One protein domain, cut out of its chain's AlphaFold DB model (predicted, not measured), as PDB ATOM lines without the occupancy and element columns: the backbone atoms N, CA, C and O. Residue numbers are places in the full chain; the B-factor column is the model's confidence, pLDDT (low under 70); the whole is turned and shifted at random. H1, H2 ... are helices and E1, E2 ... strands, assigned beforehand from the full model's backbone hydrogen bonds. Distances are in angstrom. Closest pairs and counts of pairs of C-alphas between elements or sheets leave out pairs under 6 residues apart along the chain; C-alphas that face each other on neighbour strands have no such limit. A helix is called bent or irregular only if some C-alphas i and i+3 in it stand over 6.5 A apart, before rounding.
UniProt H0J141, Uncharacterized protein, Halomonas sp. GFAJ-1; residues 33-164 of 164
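This is residues 33 to 164 of the 164 residues of an uncharacterized protein of Halomonas sp. GFAJ-1 (UniProt H0J141). A strongly twisted sheet of five strands curls round one long helix, H1, whose residues 33 to 39 stick out at one end, while loop residues 147 to 153 stick out at the other. Short H2 packs on the sheet over E2. The 132 printed residues hold, in order, H1 H2 E1 E2 E3 E4 E5; the sheet is branched and antiparallel, the class mixed. The whole is compact, radius of gyration of the C-alphas 16.2 A, spanning 60 by 29 by 28 A.

Find C-alpha 112 at (180.341, 81.168, 167.325), where E2, residues 112 to 124, begins its 36.5 A. E1 is residues 102 to 109, 20.4 A, E3 130 to 135, E4 139 to 144, and E5 158 to 162, ending at (180.246, 83.211, 153.806). H1, residues 33 to 64, runs 45.6 A from (176.811, 110.702, 134.793); H2 is residues 81 to 85.

Look beside E2: E1 is on one side, N 105 and O 116 2.9 A apart; on the other side are E3, N 123 and O 131 2.8 A, and E4, N 115 and O 141 2.8 A. E1, E2 and E3 form a meander, each strand the antiparallel neighbour of the one before. E5 pairs with E4, N 142 and O 160 2.9 A. H1 is on the sheet; its closest C-alphas to E2, Ala 51 and Gly 119, are 4.0 A apart. H1 has a kink of 47 degrees near residue 58 and is irregular, C-alphas 60 and 63 being 8.0 A apart. H2 is on the sheet at a height of 7.8 A. Every O i to N i+4 pair is within hydrogen-bond range in H2, and 25 of 28 in H1.

The C-alphas farthest apart, Val 33 and Glu 150, are 60.9 A apart. The printed part has no cut; the links H1 to H2, H2 to E1 and E4 to E5 are long. Residues 145 to 158 and 164 are under pLDDT 70.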
ATOM      1  N   VAL A  33     177.531 111.673 133.959       93.75
ATOM      2  CA  VAL A  33     176.811 110.702 134.793       93.75
ATOM      3  C   VAL A  33     177.447 109.321 134.658       93.75
ATOM      4  O   VAL A  33     177.741 108.695 135.678       93.75
ATOM      5  N   ASP A  34     177.723 108.879 133.432       94.06
ATOM      6  CA  ASP A  34     178.349 107.583 133.163       94.06
ATOM      7  C   ASP A  34     179.741 107.479 133.804       94.06
ATOM      8  O   ASP A  34     180.073 106.458 134.405       94.06
ATOM      9  N   GLU A  35     180.534 108.554 133.766       93.94
ATOM     10  CA  GLU A  35     181.839 108.617 134.431       93.94
ATOM     11  C   GLU A  35     181.718 108.450 135.952       93.94
ATOM     12  O   GLU A  35     182.453 107.667 136.561       93.94
ATOM     13  N   ARG A  36     180.761 109.143 136.581       93.06
ATOM     14  CA  ARG A  36     180.527 109.022 138.027       93.06
ATOM     15  C   ARG A  36     180.069 107.622 138.412       93.06
ATOM     16  O   ARG A  36     180.536 107.092 139.418       93.06
ATOM     17  N   LEU A  37     179.198 107.006 137.613       94.38
ATOM     18  CA  LEU A  37     178.777 105.625 137.833       94.38
ATOM     19  C   LEU A  37     179.961 104.667 137.707       94.38
ATOM     20  O   LEU A  37     180.190 103.871 138.614       94.38
ATOM     21  N   ALA A  38     180.754 104.777 136.641       94.50
ATOM     22  CA  ALA A  38     181.943 103.951 136.446       94.50
ATOM     23  C   ALA A  38     182.950 104.111 137.597       94.50
ATOM     24  O   ALA A  38     183.521 103.124 138.064       94.50
ATOM     25  N   SER A  39     183.127 105.337 138.097       92.00
ATOM     26  CA  SER A  39     183.973 105.627 139.256       92.00
ATOM     27  C   SER A  39     183.450 104.957 140.533       92.00
ATOM     28  O   SER A  39     184.205 104.270 141.222       92.00
ATOM     29  N   ASN A  40     182.145 105.062 140.808       92.00
ATOM     30  CA  ASN A  40     181.519 104.427 141.969       92.00
ATOM     31  C   ASN A  40     181.617 102.897 141.908       92.00
ATOM     32  O   ASN A  40     181.993 102.265 142.894       92.00
ATOM     33  N   TYR A  41     181.350 102.295 140.743       94.31
ATOM     34  CA  TYR A  41     181.510 100.852 140.547       94.31
ATOM     35  C   TYR A  41     182.954 100.415 140.759       94.31
ATOM     36  O   TYR A  41     183.208  99.434 141.452       94.31
ATOM     37  N   ARG A  42     183.915 101.167 140.217       94.94
ATOM     38  CA  ARG A  42     185.333 100.890 140.431       94.94
ATOM     39  C   ARG A  42     185.694 100.929 141.916       94.94
ATOM     40  O   ARG A  42     186.408 100.040 142.372       94.94
ATOM     41  N   ALA A  43     185.228 101.930 142.662       94.31
ATOM     42  CA  ALA A  43     185.500 102.040 144.093       94.31
ATOM     43  C   ALA A  43     184.899 100.861 144.882       94.31
ATOM     44  O   ALA A  43     185.599 100.263 145.697       94.31
ATOM     45  N   ALA A  44     183.658 100.468 144.581       94.50
ATOM     46  CA  ALA A  44     183.009  99.315 145.205       94.50
ATOM     47  C   ALA A  44     183.746  97.995 144.909       94.50
ATOM     48  O   ALA A  44     184.048  97.238 145.828       94.50
ATOM     49  N   THR A  45     184.124  97.745 143.650       95.06
ATOM     50  CA  THR A  45     184.884  96.542 143.269       95.06
ATOM     51  C   THR A  45     186.253  96.499 143.942       95.06
ATOM     52  O   THR A  45     186.680  95.448 144.413       95.06
ATOM     53  N   LEU A  46     186.948  97.638 144.029       95.19
ATOM     54  CA  LEU A  46     188.228  97.713 144.733       95.19
ATOM     55  C   LEU A  46     188.073  97.446 146.232       95.19
ATOM     56  O   LEU A  46     188.924  96.765 146.800       95.19
ATOM     57  N   ALA A  47     187.011  97.950 146.864       95.19
ATOM     58  CA  ALA A  47     186.717  97.641 148.258       95.19
ATOM     59  C   ALA A  47     186.468  96.133 148.438       95.19
ATOM     60  O   ALA A  47     187.075  95.516 149.309       95.19
ATOM     61  N   GLN A  48     185.668  95.512 147.564       95.50
ATOM     62  CA  GLN A  48     185.394  94.072 147.626       95.50
ATOM     63  C   GLN A  48     186.658  93.222 147.444       95.50
ATOM     64  O   GLN A  48     186.930  92.340 148.253       95.50
ATOM     65  N   MET A  49     187.496  93.539 146.454       94.62
ATOM     66  CA  MET A  49     188.783  92.862 146.263       94.62
ATOM     67  C   MET A  49     189.696  92.985 147.490       94.62
ATOM     68  O   MET A  49     190.429  92.059 147.824       94.62
ATOM     69  N   ARG A  50     189.679  94.131 148.177       95.19
ATOM     70  CA  ARG A  50     190.454  94.336 149.411       95.19
ATOM     71  C   ARG A  50     189.953  93.443 150.544       95.19
ATOM     72  O   ARG A  50     190.768  92.872 151.267       95.19
ATOM     73  N   ALA A  51     188.640  93.251 150.646       94.75
ATOM     74  CA  ALA A  51     188.051  92.292 151.573       94.75
ATOM     75  C   ALA A  51     188.464  90.854 151.234       94.75
ATOM     76  O   ALA A  51     188.819  90.099 152.130       94.75
ATOM     77  N   GLU A  52     188.503  90.480 149.951       93.38
ATOM     78  CA  GLU A  52     188.979  89.161 149.503       93.38
ATOM     79  C   GLU A  52     190.456  88.926 149.845       93.38
ATOM     80  O   GLU A  52     190.837  87.845 150.301       93.38
ATOM     81  N   ILE A  53     191.300  89.953 149.692       93.00
ATOM     82  CA  ILE A  53     192.699  89.889 150.125       93.00
ATOM     83  C   ILE A  53     192.760  89.682 151.641       93.00
ATOM     84  O   ILE A  53     193.480  88.793 152.100       93.00
ATOM     85  N   ALA A  54     191.983  90.446 152.415       93.44
ATOM     86  CA  ALA A  54     191.910  90.272 153.862       93.44
ATOM     87  C   ALA A  54     191.428  88.872 154.258       93.44
ATOM     88  O   ALA A  54     192.025  88.244 155.132       93.44
ATOM     89  N   ALA A  55     190.433  88.342 153.551       92.12
ATOM     90  CA  ALA A  55     189.901  87.007 153.754       92.12
ATOM     91  C   ALA A  55     190.952  85.918 153.498       92.12
ATOM     92  O   ALA A  55     191.136  85.014 154.312       92.12
ATOM     93  N   SER A  56     191.713  86.034 152.408       90.50
ATOM     94  CA  SER A  56     192.793  85.085 152.109       90.50
ATOM     95  C   SER A  56     193.880  85.083 153.195       90.50
ATOM     96  O   SER A  56     194.397  84.030 153.580       90.50
ATOM     97  N   GLN A  57     194.192  86.257 153.750       90.06
ATOM     98  CA  GLN A  57     195.172  86.383 154.825       90.06
ATOM     99  C   GLN A  57     194.629  85.914 156.173       90.06
ATOM    100  O   GLN A  57     195.405  85.383 156.966       90.06
ATOM    101  N   ALA A  58     193.325  86.045 156.422       89.62
ATOM    102  CA  ALA A  58     192.683  85.544 157.632       89.62
ATOM    103  C   ALA A  58     192.868  84.030 157.793       89.62
ATOM    104  O   ALA A  58     193.207  83.582 158.883       89.62
ATOM    105  N   ILE A  59     192.761  83.254 156.708       86.06
ATOM    106  CA  ILE A  59     193.012  81.801 156.736       86.06
ATOM    107  C   ILE A  59     194.452  81.511 157.179       86.06
ATOM    108  O   ILE A  59     194.692  80.657 158.027       86.06
ATOM    109  N   THR A  60     195.419  82.258 156.640       86.06
ATOM    110  CA  THR A  60     196.844  82.064 156.958       86.06
ATOM    111  C   THR A  60     197.186  82.507 158.383       86.06
ATOM    112  O   THR A  60     198.073  81.941 159.019       86.06
ATOM    113  N   ARG A  61     196.501  83.537 158.891       85.12
ATOM    114  CA  ARG A  61     196.791  84.183 160.179       85.12
ATOM    115  C   ARG A  61     195.883  83.721 161.317       85.12
ATOM    116  O   ARG A  61     196.058  84.218 162.427       85.12
ATOM    117  N   PHE A  62     194.964  82.787 161.079       84.44
ATOM    118  CA  PHE A  62     193.910  82.397 162.025       84.44
ATOM    119  C   PHE A  62     194.423  82.082 163.433       84.44
ATOM    120  O   PHE A  62     193.936  82.639 164.411       84.44
ATOM    121  N   ASN A  63     195.485  81.282 163.528       82.19
ATOM    122  CA  ASN A  63     196.069  80.871 164.812       82.19
ATOM    123  C   ASN A  63     196.843  81.994 165.526       82.19
ATOM    124  O   ASN A  63     197.210  81.847 166.686       82.19
ATOM    125  N   SER A  64     197.136  83.093 164.827       83.31
ATOM    126  CA  SER A  64     197.870  84.254 165.352       83.31
ATOM    127  C   SER A  64     196.973  85.454 165.663       83.31
ATOM    128  O   SER A  64     197.472  86.488 166.103       83.31
ATOM    129  N   LEU A  65     195.669  85.342 165.396       84.94
ATOM    130  CA  LEU A  65     194.691  86.383 165.690       84.94
ATOM    131  C   LEU A  65     194.475  86.513 167.203       84.94
ATOM    132  O   LEU A  65     194.440  85.518 167.926       84.94
ATOM    133  N   ALA A  66     194.314  87.750 167.672       84.31
ATOM    134  CA  ALA A  66     194.006  88.043 169.066       84.31
ATOM    135  C   ALA A  66     192.495  87.928 169.297       84.31
ATOM    136  O   ALA A  66     191.739  88.792 168.866       84.31
ATOM    137  N   TRP A  67     192.063  86.864 169.973       85.25
ATOM    138  CA  TRP A  67     190.654  86.585 170.286       85.25
ATOM    139  C   TRP A  67     190.190  87.213 171.612       85.25
ATOM    140  O   TRP A  67     189.219  86.754 172.209       85.25
ATOM    141  N   ASP A  68     190.891  88.238 172.091       80.38
ATOM    142  CA  ASP A  68     190.554  88.925 173.336       80.38
ATOM    143  C   ASP A  68     189.410  89.921 173.089       80.38
ATOM    144  O   ASP A  68     189.587  90.894 172.358       80.38
ATOM    145  N   ASP A  69     188.253  89.669 173.712       83.62
ATOM    146  CA  ASP A  69     187.029  90.490 173.629       83.62
ATOM    147  C   ASP A  69     186.536  90.744 172.184       83.62
ATOM    148  O   ASP A  69     186.475  91.890 171.728       83.62
ATOM    149  N   PRO A  70     186.203  89.685 171.415       86.06
ATOM    150  CA  PRO A  70     185.766  89.844 170.036       86.06
ATOM    151  C   PRO A  70     184.411  90.569 169.991       86.06
ATOM    152  O   PRO A  70     183.470  90.168 170.684       86.06
ATOM    153  N   PRO A  71     184.250  91.609 169.153       88.62
ATOM    154  CA  PRO A  71     182.986  92.317 169.068       88.62
ATOM    155  C   PRO A  71     181.875  91.401 168.554       88.62
ATOM    156  O   PRO A  71     182.051  90.625 167.608       88.62
ATOM    157  N   LEU A  72     180.700  91.533 169.168       88.38
ATOM    158  CA  LEU A  72     179.508  90.791 168.782       88.38
ATOM    159  C   LEU A  72     178.899  91.387 167.506       88.38
ATOM    160  O   LEU A  72     178.452  92.537 167.486       88.38
ATOM    161  N   VAL A  73     178.805  90.581 166.453       88.00
ATOM    162  CA  VAL A  73     178.131  90.942 165.203       88.00
ATOM    163  C   VAL A  73     176.721  90.360 165.223       88.00
ATOM    164  O   VAL A  73     176.512  89.170 164.990       88.00
ATOM    165  N   SER A  74     175.737  91.213 165.518       78.25
ATOM    166  CA  SER A  74     174.310  90.844 165.539       78.25
ATOM    167  C   SER A  74     173.550  91.258 164.276       78.25
ATOM    168  O   SER A  74     172.542  90.642 163.934       78.25
ATOM    169  N   ASN A  75     174.023  92.291 163.573       78.56
ATOM    170  CA  ASN A  75     173.434  92.779 162.332       78.56
ATOM    171  C   ASN A  75     174.541  93.161 161.346       78.56
ATOM    172  O   ASN A  75     175.369  94.024 161.618       78.56
ATOM    173  N   GLU A  76     174.525  92.549 160.169       70.56
ATOM    174  CA  GLU A  76     175.549  92.786 159.152       70.56
ATOM    175  C   GLU A  76     175.398  94.155 158.479       70.56
ATOM    176  O   GLU A  76     176.359  94.710 157.957       70.56
ATOM    177  N   ARG A  77     174.196  94.745 158.526       72.38
ATOM    178  CA  ARG A  77     173.924  96.074 157.957       72.38
ATOM    179  C   ARG A  77     174.483  97.223 158.793       72.38
ATOM    180  O   ARG A  77     174.499  98.344 158.299       72.38
ATOM    181  N   SER A  78     174.895  96.968 160.035       78.19
ATOM    182  CA  SER A  78     175.524  97.966 160.912       78.19
ATOM    183  C   SER A  78     177.047  97.870 160.920       78.19
ATOM    184  O   SER A  78     177.684  98.428 161.804       78.19
ATOM    185  N   ILE A  79     177.640  97.135 159.976       88.50
ATOM    186  CA  ILE A  79     179.089  97.017 159.877       88.50
ATOM    187  C   ILE A  79     179.624  98.208 159.083       88.50
ATOM    188  O   ILE A  79     179.488  98.280 157.858       88.50
ATOM    189  N   HIS A  80     180.234  99.146 159.803       90.56
ATOM    190  CA  HIS A  80     180.936 100.290 159.232       90.56
ATOM    191  C   HIS A  80     182.437 100.137 159.419       90.56
ATOM    192  O   HIS A  80     182.905  99.660 160.451       90.56
ATOM    193  N   TRP A  81     183.202 100.540 158.407       91.50
ATOM    194  CA  TRP A  81     184.657 100.444 158.435       91.50
ATOM    195  C   TRP A  81     185.265 101.096 159.687       91.50
ATOM    196  O   TRP A  81     186.122 100.501 160.333       91.50
ATOM    197  N   GLU A  82     184.806 102.291 160.051       89.62
ATOM    198  CA  GLU A  82     185.353 103.110 161.136       89.62
ATOM    199  C   GLU A  82     185.230 102.448 162.517       89.62
ATOM    200  O   GLU A  82     186.146 102.556 163.343       89.62
ATOM    201  N   ASP A  83     184.134 101.719 162.738       89.44
ATOM    202  CA  ASP A  83     183.842 101.039 164.004       89.44
ATOM    203  C   ASP A  83     184.851  99.918 164.277       89.44
ATOM    204  O   ASP A  83     185.270  99.701 165.415       89.44
ATOM    205  N   TYR A  84     185.291  99.230 163.221       90.69
ATOM    206  CA  TYR A  84     186.224  98.112 163.330       90.69
ATOM    207  C   TYR A  84     187.672  98.537 163.097       90.69
ATOM    208  O   TYR A  84     188.568  98.003 163.742       90.69
ATOM    209  N   ALA A  85     187.944  99.527 162.245       89.75
ATOM    210  CA  ALA A  85     189.306  99.982 161.954       89.75
ATOM    211  C   ALA A  85     190.047 100.517 163.191       89.75
ATOM    212  O   ALA A  85     191.274 100.455 163.247       89.75
ATOM    213  N   SER A  86     189.309 101.018 164.184       87.62
ATOM    214  CA  SER A  86     189.845 101.530 165.451       87.62
ATOM    215  C   SER A  86     189.864 100.501 166.589       87.62
ATOM    216  O   SER A  86     190.384 100.788 167.668       87.62
ATOM    217  N   HIS A  87     189.310  99.310 166.364       89.38
ATOM    218  CA  HIS A  87     189.157  98.292 167.396       89.38
ATOM    219  C   HIS A  87     190.494  97.606 167.730       89.38
ATOM    220  O   HIS A  87     191.343  97.416 166.865       89.38
ATOM    221  N   SER A  88     190.698  97.196 168.984       84.69
ATOM    222  CA  SER A  88     191.980  96.632 169.438       84.69
ATOM    223  C   SER A  88     192.281  95.241 168.880       84.69
ATOM    224  O   SER A  88     193.445  94.926 168.644       84.69
ATOM    225  N   ALA A  89     191.253  94.421 168.644       87.19
ATOM    226  CA  ALA A  89     191.392  93.092 168.037       87.19
ATOM    227  C   ALA A  89     191.596  93.138 166.507       87.19
ATOM    228  O   ALA A  89     191.811  92.110 165.860       87.19
ATOM    229  N   THR A  90     191.532  94.329 165.908       91.38
ATOM    230  CA  THR A  90     191.689  94.510 164.467       91.38
ATOM    231  C   THR A  90     193.138  94.394 164.041       91.38
ATOM    232  O   THR A  90     194.032  95.067 164.549       91.38
ATOM    233  N   THR A  91     193.354  93.613 162.991       90.69
ATOM    234  CA  THR A  91     194.604  93.599 162.243       90.69
ATOM    235  C   THR A  91     194.400  94.302 160.908       90.69
ATOM    236  O   THR A  91     193.669  93.833 160.033       90.69
ATOM    237  N   ILE A  92     195.085  95.428 160.736       90.25
ATOM    238  CA  ILE A  92     195.162  96.134 159.459       90.25
ATOM    239  C   ILE A  92     196.304  95.532 158.645       90.25
ATOM    240  O   ILE A  92     197.432  95.404 159.122       90.25
ATOM    241  N   LEU A  93     196.012  95.154 157.404       89.31
ATOM    242  CA  LEU A  93     196.990  94.541 156.518       89.31
ATOM    243  C   LEU A  93     197.755  95.598 155.720       89.31
ATOM    244  O   LEU A  93     197.166  96.365 154.959       89.31
ATOM    245  N   ASP A  94     199.082  95.563 155.834       82.00
ATOM    246  CA  ASP A  94     199.986  96.393 155.028       82.00
ATOM    247  C   ASP A  94     200.403  95.698 153.718       82.00
ATOM    248  O   ASP A  94     200.521  96.325 152.664       82.00
ATOM    249  N   SER A  95     200.633  94.380 153.750       77.19
ATOM    250  CA  SER A  95     201.123  93.637 152.584       77.19
ATOM    251  C   SER A  95     199.997  93.344 151.595       77.19
ATOM    252  O   SER A  95     199.044  92.641 151.928       77.19
ATOM    253  N   GLY A  96     200.132  93.847 150.364       77.06
ATOM    254  CA  GLY A  96     199.172  93.616 149.277       77.06
ATOM    255  C   GLY A  96     197.935  94.518 149.312       77.06
ATOM    256  O   GLY A  96     197.092  94.407 148.427       77.06
ATOM    257  N   CYS A  97     197.846  95.436 150.280       84.50
ATOM    258  CA  CYS A  97     196.695  96.311 150.470       84.50
ATOM    259  C   CYS A  97     197.105  97.788 150.462       84.50
ATOM    260  O   CYS A  97     197.765  98.259 151.389       84.50
ATOM    261  N   PRO A  98     196.733  98.555 149.419       81.81
ATOM    262  CA  PRO A  98     197.089  99.965 149.333       81.81
ATOM    263  C   PRO A  98     196.472 100.752 150.488       81.81
ATOM    264  O   PRO A  98     195.290 100.579 150.767       81.81
ATOM    265  N   GLN A  99     197.229 101.659 151.105       82.69
ATOM    266  CA  GLN A  99     196.701 102.614 152.093       82.69
ATOM    267  C   GLN A  99     195.946 101.948 153.258       82.69
ATOM    268  O   GLN A  99     194.903 102.450 153.661       82.69
ATOM    269  N   LYS A 100     196.439 100.813 153.784       84.44
ATOM    270  CA  LYS A 100     195.908 100.217 155.030       84.44
ATOM    271  C   LYS A 100     194.401  99.951 155.000       84.44
ATOM    272  O   LYS A 100     193.682 100.102 155.979       84.44
ATOM    273  N   SER A 101     193.924  99.560 153.831       90.69
ATOM    274  CA  SER A 101     192.501  99.530 153.502       90.69
ATOM    275  C   SER A 101     191.910  98.122 153.472       90.69
ATOM    276  O   SER A 101     190.853  97.884 152.892       90.69
ATOM    277  N   CYS A 102     192.618  97.186 154.094       94.56
ATOM    278  CA  CYS A 102     192.200  95.814 154.299       94.56
ATOM    279  C   CYS A 102     192.289  95.516 155.786       94.56
ATOM    280  O   CYS A 102     193.330  95.741 156.409       94.56
ATOM    281  N   LEU A 103     191.202  94.999 156.326       93.50
ATOM    282  CA  LEU A 103     191.019  94.765 157.743       93.50
ATOM    283  C   LEU A 103     190.560  93.329 157.950       93.50
ATOM    284  O   LEU A 103     189.693  92.836 157.229       93.50
ATOM    285  N   LEU A 104     191.137  92.678 158.954       93.38
ATOM    286  CA  LEU A 104     190.636  91.426 159.501       93.38
ATOM    287  C   LEU A 104     190.480  91.559 161.012       93.38
ATOM    288  O   LEU A 104     191.329  92.152 161.677       93.38
ATOM    289  N   ILE A 105     189.388  91.030 161.541       93.19
ATOM    290  CA  ILE A 105     189.062  91.115 162.961       93.19
ATOM    291  C   ILE A 105     188.324  89.843 163.399       93.19
ATOM    292  O   ILE A 105     187.431  89.386 162.679       93.19
ATOM    293  N   PRO A 106     188.685  89.231 164.539       93.25
ATOM    294  CA  PRO A 106     187.896  88.152 165.106       93.25
ATOM    295  C   PRO A 106     186.607  88.730 165.687       93.25
ATOM    296  O   PRO A 106     186.623  89.750 166.368       93.25
ATOM    297  N   VAL A 107     185.483  88.090 165.402       92.62
ATOM    298  CA  VAL A 107     184.150  88.515 165.827       92.62
ATOM    299  C   VAL A 107     183.372  87.325 166.357       92.62
ATOM    300  O   VAL A 107     183.586  86.185 165.939       92.62
ATOM    301  N   GLU A 108     182.422  87.595 167.243       91.00
ATOM    302  CA  GLU A 108     181.449  86.593 167.656       91.00
ATOM    303  C   GLU A 108     180.139  86.815 166.900       91.00
ATOM    304  O   GLU A 108     179.539  87.891 166.954       91.00
ATOM    305  N   ARG A 109     179.679  85.790 166.183       88.75
ATOM    306  CA  ARG A 109     178.408  85.802 165.453       88.75
ATOM    307  C   ARG A 109     177.616  84.567 165.838       88.75
ATOM    308  O   ARG A 109     178.115  83.453 165.709       88.75
ATOM    309  N   GLU A 110     176.379  84.771 166.285       86.44
ATOM    310  CA  GLU A 110     175.462  83.687 166.679       86.44
ATOM    311  C   GLU A 110     176.069  82.730 167.731       86.44
ATOM    312  O   GLU A 110     175.817  81.528 167.719       86.44
ATOM    313  N   GLY A 111     176.895  83.257 168.644       84.19
ATOM    314  CA  GLY A 111     177.574  82.463 169.675       84.19
ATOM    315  C   GLY A 111     178.705  81.578 169.140       84.19
ATOM    316  O   GLY A 111     179.055  80.580 169.769       84.19
ATOM    317  N   GLN A 112     179.233  81.884 167.953       86.56
ATOM    318  CA  GLN A 112     180.341  81.168 167.325       86.56
ATOM    319  C   GLN A 112     181.479  82.139 166.974       86.56
ATOM    320  O   GLN A 112     181.204  83.287 166.616       86.56
ATOM    321  N   PRO A 113     182.747  81.691 167.034       89.00
ATOM    322  CA  PRO A 113     183.888  82.492 166.618       89.00
ATOM    323  C   PRO A 113     183.991  82.538 165.090       89.00
ATOM    324  O   PRO A 113     183.985  81.508 164.412       89.00
ATOM    325  N   TRP A 114     184.121  83.743 164.548       91.62
ATOM    326  CA  TRP A 114     184.351  84.004 163.131       91.62
ATOM    327  C   TRP A 114     185.486  85.005 162.971       91.62
ATOM    328  O   TRP A 114     185.772  85.792 163.863       91.62
ATOM    329  N   VAL A 115     186.112  85.021 161.803       93.38
ATOM    330  CA  VAL A 115     186.963  86.129 161.377       93.38
ATOM    331  C   VAL A 115     186.211  86.903 160.311       93.38
ATOM    332  O   VAL A 115     185.811  86.343 159.291       93.38
ATOM    333  N   MET A 116     186.003  88.189 160.560       94.12
ATOM    334  CA  MET A 116     185.420  89.112 159.605       94.12
ATOM    335  C   MET A 116     186.533  89.815 158.835       94.12
ATOM    336  O   MET A 116     187.443  90.394 159.426       94.12
ATOM    337  N   ALA A 117     186.438  89.781 157.513       94.75
ATOM    338  CA  ALA A 117     187.296  90.516 156.604       94.75
ATOM    339  C   ALA A 117     186.506  91.651 155.942       94.75
ATOM    340  O   ALA A 117     185.397  91.445 155.444       94.75
ATOM    341  N   LEU A 118     187.093  92.845 155.927       95.06
ATOM    342  CA  LEU A 118     186.539  94.036 155.289       95.06
ATOM    343  C   LEU A 118     187.597  94.718 154.432       95.06
ATOM    344  O   LEU A 118     188.794  94.704 154.731       95.06
ATOM    345  N   GLY A 119     187.128  95.359 153.372       95.12
ATOM    346  CA  GLY A 119     187.928  96.214 152.519       95.12
ATOM    347  C   GLY A 119     187.302  97.592 152.402       95.12
ATOM    348  O   GLY A 119     186.084  97.744 152.365       95.12
ATOM    349  N   ALA A 120     188.147  98.605 152.306       95.19
ATOM    350  CA  ALA A 120     187.742  99.986 152.106       95.19
ATOM    351  C   ALA A 120     188.496 100.602 150.936       95.19
ATOM    352  O   ALA A 120     189.557 100.130 150.546       95.19
ATOM    353  N   VAL A 121     187.989 101.695 150.381       94.19
ATOM    354  CA  VAL A 121     188.755 102.610 149.535       94.19
ATOM    355  C   VAL A 121     188.890 103.919 150.277       94.19
ATOM    356  O   VAL A 121     187.904 104.612 150.484       94.19
ATOM    357  N   ILE A 122     190.114 104.237 150.683       91.88
ATOM    358  CA  ILE A 122     190.444 105.445 151.432       91.88
ATOM    359  C   ILE A 122     191.146 106.408 150.476       91.88
ATOM    360  O   ILE A 122     191.942 105.989 149.640       91.88
ATOM    361  N   GLN A 123     190.849 107.696 150.574       89.12
ATOM    362  CA  GLN A 123     191.558 108.744 149.856       89.12
ATOM    363  C   GLN A 123     192.110 109.752 150.850       89.12
ATOM    364  O   GLN A 123     191.387 110.265 151.697       89.12
ATOM    365  N   ILE A 124     193.396 110.060 150.722       85.62
ATOM    366  CA  ILE A 124     194.020 111.130 151.494       85.62
ATOM    367  C   ILE A 124     193.687 112.443 150.786       85.62
ATOM    368  O   ILE A 124     194.042 112.639 149.621       85.62
ATOM    369  N   THR A 125     192.955 113.313 151.469       85.25
ATOM    370  CA  THR A 125     192.609 114.650 150.976       85.25
ATOM    371  C   THR A 125     193.825 115.577 151.009       85.25
ATOM    372  O   THR A 125     194.814 115.303 151.685       85.25
ATOM    373  N   GLU A 126     193.744 116.727 150.334       84.25
ATOM    374  CA  GLU A 126     194.811 117.745 150.355       84.25
ATOM    375  C   GLU A 126     195.135 118.253 151.772       84.25
ATOM    376  O   GLU A 126     196.251 118.690 152.041       84.25
ATOM    377  N   SER A 127     194.176 118.145 152.697       84.50
ATOM    378  CA  SER A 127     194.349 118.476 154.116       84.50
ATOM    379  C   SER A 127     195.112 117.412 154.922       84.50
ATOM    380  O   SER A 127     195.384 117.618 156.102       84.50
ATOM    381  N   GLY A 128     195.430 116.267 154.312       81.00
ATOM    382  CA  GLY A 128     196.001 115.097 154.980       81.00
ATOM    383  C   GLY A 128     194.973 114.214 155.694       81.00
ATOM    384  O   GLY A 128     195.343 113.153 156.185       81.00
ATOM    385  N   ALA A 129     193.694 114.607 155.736       84.06
ATOM    386  CA  ALA A 129     192.629 113.781 156.299       84.06
ATOM    387  C   ALA A 129     192.288 112.603 155.375       84.06
ATOM    388  O   ALA A 129     192.198 112.773 154.155       84.06
ATOM    389  N   GLU A 130     192.059 111.433 155.967       86.19
ATOM    390  CA  GLU A 130     191.574 110.236 155.282       86.19
ATOM    391  C   GLU A 130     190.054 110.315 155.085       86.19
ATOM    392  O   GLU A 130     189.307 110.595 156.019       86.19
ATOM    393  N   ALA A 131     189.595 110.076 153.858       88.56
ATOM    394  CA  ALA A 131     188.185 110.012 153.499       88.56
ATOM    395  C   ALA A 131     187.840 108.610 152.989       88.56
ATOM    396  O   ALA A 131     188.478 108.111 152.057       88.56
ATOM    397  N   LEU A 132     186.814 107.987 153.572       91.00
ATOM    398  CA  LEU A 132     186.265 106.727 153.081       91.00
ATOM    399  C   LEU A 132     185.426 106.992 151.819       91.00
ATOM    400  O   LEU A 132     184.416 107.688 151.864       91.00
ATOM    401  N   LEU A 133     185.851 106.437 150.687       91.75
ATOM    402  CA  LEU A 133     185.148 106.526 149.403       91.75
ATOM    403  C   LEU A 133     184.181 105.360 149.177       91.75
ATOM    404  O   LEU A 133     183.137 105.537 148.557       91.75
ATOM    405  N   ALA A 134     184.551 104.164 149.630       93.94
ATOM    406  CA  ALA A 134     183.740 102.957 149.506       93.94
ATOM    407  C   ALA A 134     184.135 101.936 150.574       93.94
ATOM    408  O   ALA A 134     185.298 101.880 150.968       93.94
ATOM    409  N   GLN A 135     183.188 101.092 150.978       94.25
ATOM    410  CA  GLN A 135     183.435  99.907 151.797       94.25
ATOM    411  C   GLN A 135     182.876  98.664 151.102       94.25
ATOM    412  O   GLN A 135     181.932  98.758 150.315       94.25
ATOM    413  N   SER A 136     183.477  97.516 151.378       94.69
ATOM    414  CA  SER A 136     183.008  96.216 150.923       94.69
ATOM    415  C   SER A 136     181.826  95.736 151.755       94.69
ATOM    416  O   SER A 136     181.534  96.273 152.828       94.69
ATOM    417  N   LEU A 137     181.202  94.655 151.298       92.81
ATOM    418  CA  LEU A 137     180.425  93.812 152.197       92.81
ATOM    419  C   LEU A 137     181.387  92.971 153.058       92.81
ATOM    420  O   LEU A 137     182.519  92.702 152.630       92.81
ATOM    421  N   PRO A 138     180.994  92.612 154.291       93.00
ATOM    422  CA  PRO A 138     181.805  91.764 155.154       93.00
ATOM    423  C   PRO A 138     181.895  90.349 154.585       93.00
ATOM    424  O   PRO A 138     180.912  89.789 154.102       93.00
ATOM    425  N   ILE A 139     183.077  89.753 154.696       93.50
ATOM    426  CA  ILE A 139     183.288  88.334 154.418       93.50
ATOM    427  C   ILE A 139     183.556  87.651 155.749       93.50
ATOM    428  O   ILE A 139     184.484  88.030 156.462       93.50
ATOM    429  N   PHE A 140     182.758  86.640 156.082       92.50
ATOM    430  CA  PHE A 140     182.927  85.881 157.316       92.50
ATOM    431  C   PHE A 140     183.597  84.548 157.030       92.50
ATOM    432  O   PHE A 140     183.201  83.815 156.125       92.50
ATOM    433  N   ILE A 141     184.616  84.236 157.820       92.00
ATOM    434  CA  ILE A 141     185.435  83.042 157.659       92.00
ATOM    435  C   ILE A 141     185.465  82.311 158.986       92.00
ATOM    436  O   ILE A 141     185.803  82.885 160.019       92.00
ATOM    437  N   ARG A 142     185.144  81.026 158.946       88.62
ATOM    438  CA  ARG A 142     185.309  80.114 160.070       88.62
ATOM    439  C   ARG A 142     186.141  78.936 159.611       88.62
ATOM    440  O   ARG A 142     185.867  78.355 158.561       88.62
ATOM    441  N   LEU A 143     187.146  78.585 160.395       82.81
ATOM    442  CA  LEU A 143     187.927  77.378 160.169       82.81
ATOM    443  C   LEU A 143     187.326  76.261 161.009       82.81
ATOM    444  O   LEU A 143     187.013  76.459 162.181       82.81
ATOM    445  N   GLU A 144     187.102  75.117 160.376       76.06
ATOM    446  CA  GLU A 144     186.656  73.915 161.064       76.06
ATOM    447  C   GLU A 144     187.894  73.062 161.325       76.06
ATOM    448  O   GLU A 144     188.568  72.621 160.389       76.06
ATOM    449  N   GLU A 145     188.225  72.866 162.600       60.72
ATOM    450  CA  GLU A 145     189.232  71.884 162.980       60.72
ATOM    451  C   GLU A 145     188.641  70.489 162.778       60.72
ATOM    452  O   GLU A 145     187.628  70.121 163.372       60.72
ATOM    453  N   ILE A 146     189.272  69.706 161.907       55.38
ATOM    454  CA  ILE A 146     189.032  68.270 161.859       55.38
ATOM    455  C   ILE A 146     189.869  67.690 162.997       55.38
ATOM    456  O   ILE A 146     191.093  67.793 162.951       55.38
ATOM    457  N   GLU A 147     189.230  67.094 164.008       47.69
ATOM    458  CA  GLU A 147     189.918  66.286 165.022       47.69
ATOM    459  C   GLU A 147     190.637  65.116 164.326       47.69
ATOM    460  O   GLU A 147     190.090  64.027 164.143       47.69
ATOM    461  N   SER A 148     191.875  65.329 163.881       46.56
ATOM    462  CA  SER A 148     192.772  64.234 163.538       46.56
ATOM    463  C   SER A 148     193.405  63.746 164.833       46.56
ATOM    464  O   SER A 148     194.118  64.495 165.494       46.56
ATOM    465  N   ASN A 149     193.160  62.484 165.179       47.78
ATOM    466  CA  ASN A 149     193.676  61.773 166.356       47.78
ATOM    467  C   ASN A 149     195.219  61.624 166.418       47.78
ATOM    468  O   ASN A 149     195.729  60.740 167.102       47.78
ATOM    469  N   GLU A 150     195.980  62.463 165.723       47.44
ATOM    470  CA  GLU A 150     197.436  62.478 165.736       47.44
ATOM    471  C   GLU A 150     197.930  63.913 165.893       47.44
ATOM    472  O   GLU A 150     197.464  64.832 165.223       47.44
ATOM    473  N   GLU A 151     198.885  64.069 166.807       46.75
ATOM    474  CA  GLU A 151     199.613  65.278 167.192       46.75
ATOM    475  C   GLU A 151     200.456  65.810 166.015       46.75
ATOM    476  O   GLU A 151     201.684  65.805 166.022       46.75
ATOM    477  N   VAL A 152     199.784  66.235 164.949       47.66
ATOM    478  CA  VAL A 152     200.368  66.922 163.805       47.66
ATOM    479  C   VAL A 152     199.603  68.224 163.662       47.66
ATOM    480  O   VAL A 152     198.426  68.233 163.307       47.66
ATOM    481  N   ILE A 153     200.283  69.336 163.943       51.53
ATOM    482  CA  ILE A 153     199.791  70.692 163.682       51.53
ATOM    483  C   ILE A 153     199.667  70.833 162.158       51.53
ATOM    484  O   ILE A 153     200.596  71.265 161.474       51.53
ATOM    485  N   THR A 154     198.549  70.375 161.604       50.53
ATOM    486  CA  THR A 154     198.189  70.584 160.205       50.53
ATOM    487  C   THR A 154     197.409  71.892 160.095       50.53
ATOM    488  O   THR A 154     196.659  72.241 161.009       50.53
ATOM    489  N   PRO A 155     197.598  72.674 159.016       54.34
ATOM    490  CA  PRO A 155     196.741  73.823 158.771       54.34
ATOM    491  C   PRO A 155     195.284  73.345 158.643       54.34
ATOM    492  O   PRO A 155     195.052  72.252 158.113       54.34
ATOM    493  N   PRO A 156     194.312  74.143 159.113       55.62
ATOM    494  CA  PRO A 156     192.900  73.781 159.089       55.62
ATOM    495  C   PRO A 156     192.493  73.355 157.680       55.62
ATOM    496  O   PRO A 156     192.706  74.069 156.700       55.62
ATOM    497  N   THR A 157     191.964  72.140 157.586       56.28
ATOM    498  CA  THR A 157     191.750  71.442 156.315       56.28
ATOM    499  C   THR A 157     190.443  71.852 155.640       56.28
ATOM    500  O   THR A 157     190.253  71.561 154.460       56.28
ATOM    501  N   ASN A 158     189.555  72.551 156.361       69.31
ATOM    502  CA  ASN A 158     188.295  73.058 155.836       69.31
ATOM    503  C   ASN A 158     188.006  74.484 156.340       69.31
ATOM    504  O   ASN A 158     188.116  74.777 157.532       69.31
ATOM    505  N   ALA A 159     187.630  75.370 155.418       75.75
ATOM    506  CA  ALA A 159     187.284  76.758 155.696       75.75
ATOM    507  C   ALA A 159     185.873  77.038 155.177       75.75
ATOM    508  O   ALA A 159     185.614  76.945 153.976       75.75
ATOM    509  N   THR A 160     184.971  77.419 156.075       81.31
ATOM    510  CA  THR A 160     183.653  77.923 155.698       81.31
ATOM    511  C   THR A 160     183.765  79.421 155.457       81.31
ATOM    512  O   THR A 160     184.063  80.182 156.377       81.31
ATOM    513  N   VAL A 161     183.526  79.837 154.216       83.62
ATOM    514  CA  VAL A 161     183.514  81.247 153.813       83.62
ATOM    515  C   VAL A 161     182.095  81.631 153.429       83.62
ATOM    516  O   VAL A 161     181.495  81.012 152.550       83.62
ATOM    517  N   ILE A 162     181.564  82.655 154.086       84.38
ATOM    518  CA  ILE A 162     180.246  83.211 153.806       84.38
ATOM    519  C   ILE A 162     180.433  84.608 153.214       84.38
ATOM    520  O   ILE A 162     180.941  85.517 153.872       84.38
ATOM    521  N   TRP A 163     180.003  84.746 151.962       77.56
ATOM    522  CA  TRP A 163     179.884  86.013 151.241       77.56
ATOM    523  C   TRP A 163     178.497  86.597 151.496       77.56
ATOM    524  O   TRP A 163     177.532  85.834 151.604       77.56
ATOM    525  N   HIS A 164     178.387  87.915 151.600       62.88
ATOM    526  CA  HIS A 164     177.114  88.638 151.629       62.88
ATOM    527  C   HIS A 164     177.052  89.632 150.478       62.88
ATOM    528  O   HIS A 164     178.136  90.101 150.061       62.88
TER     529      HIS A 164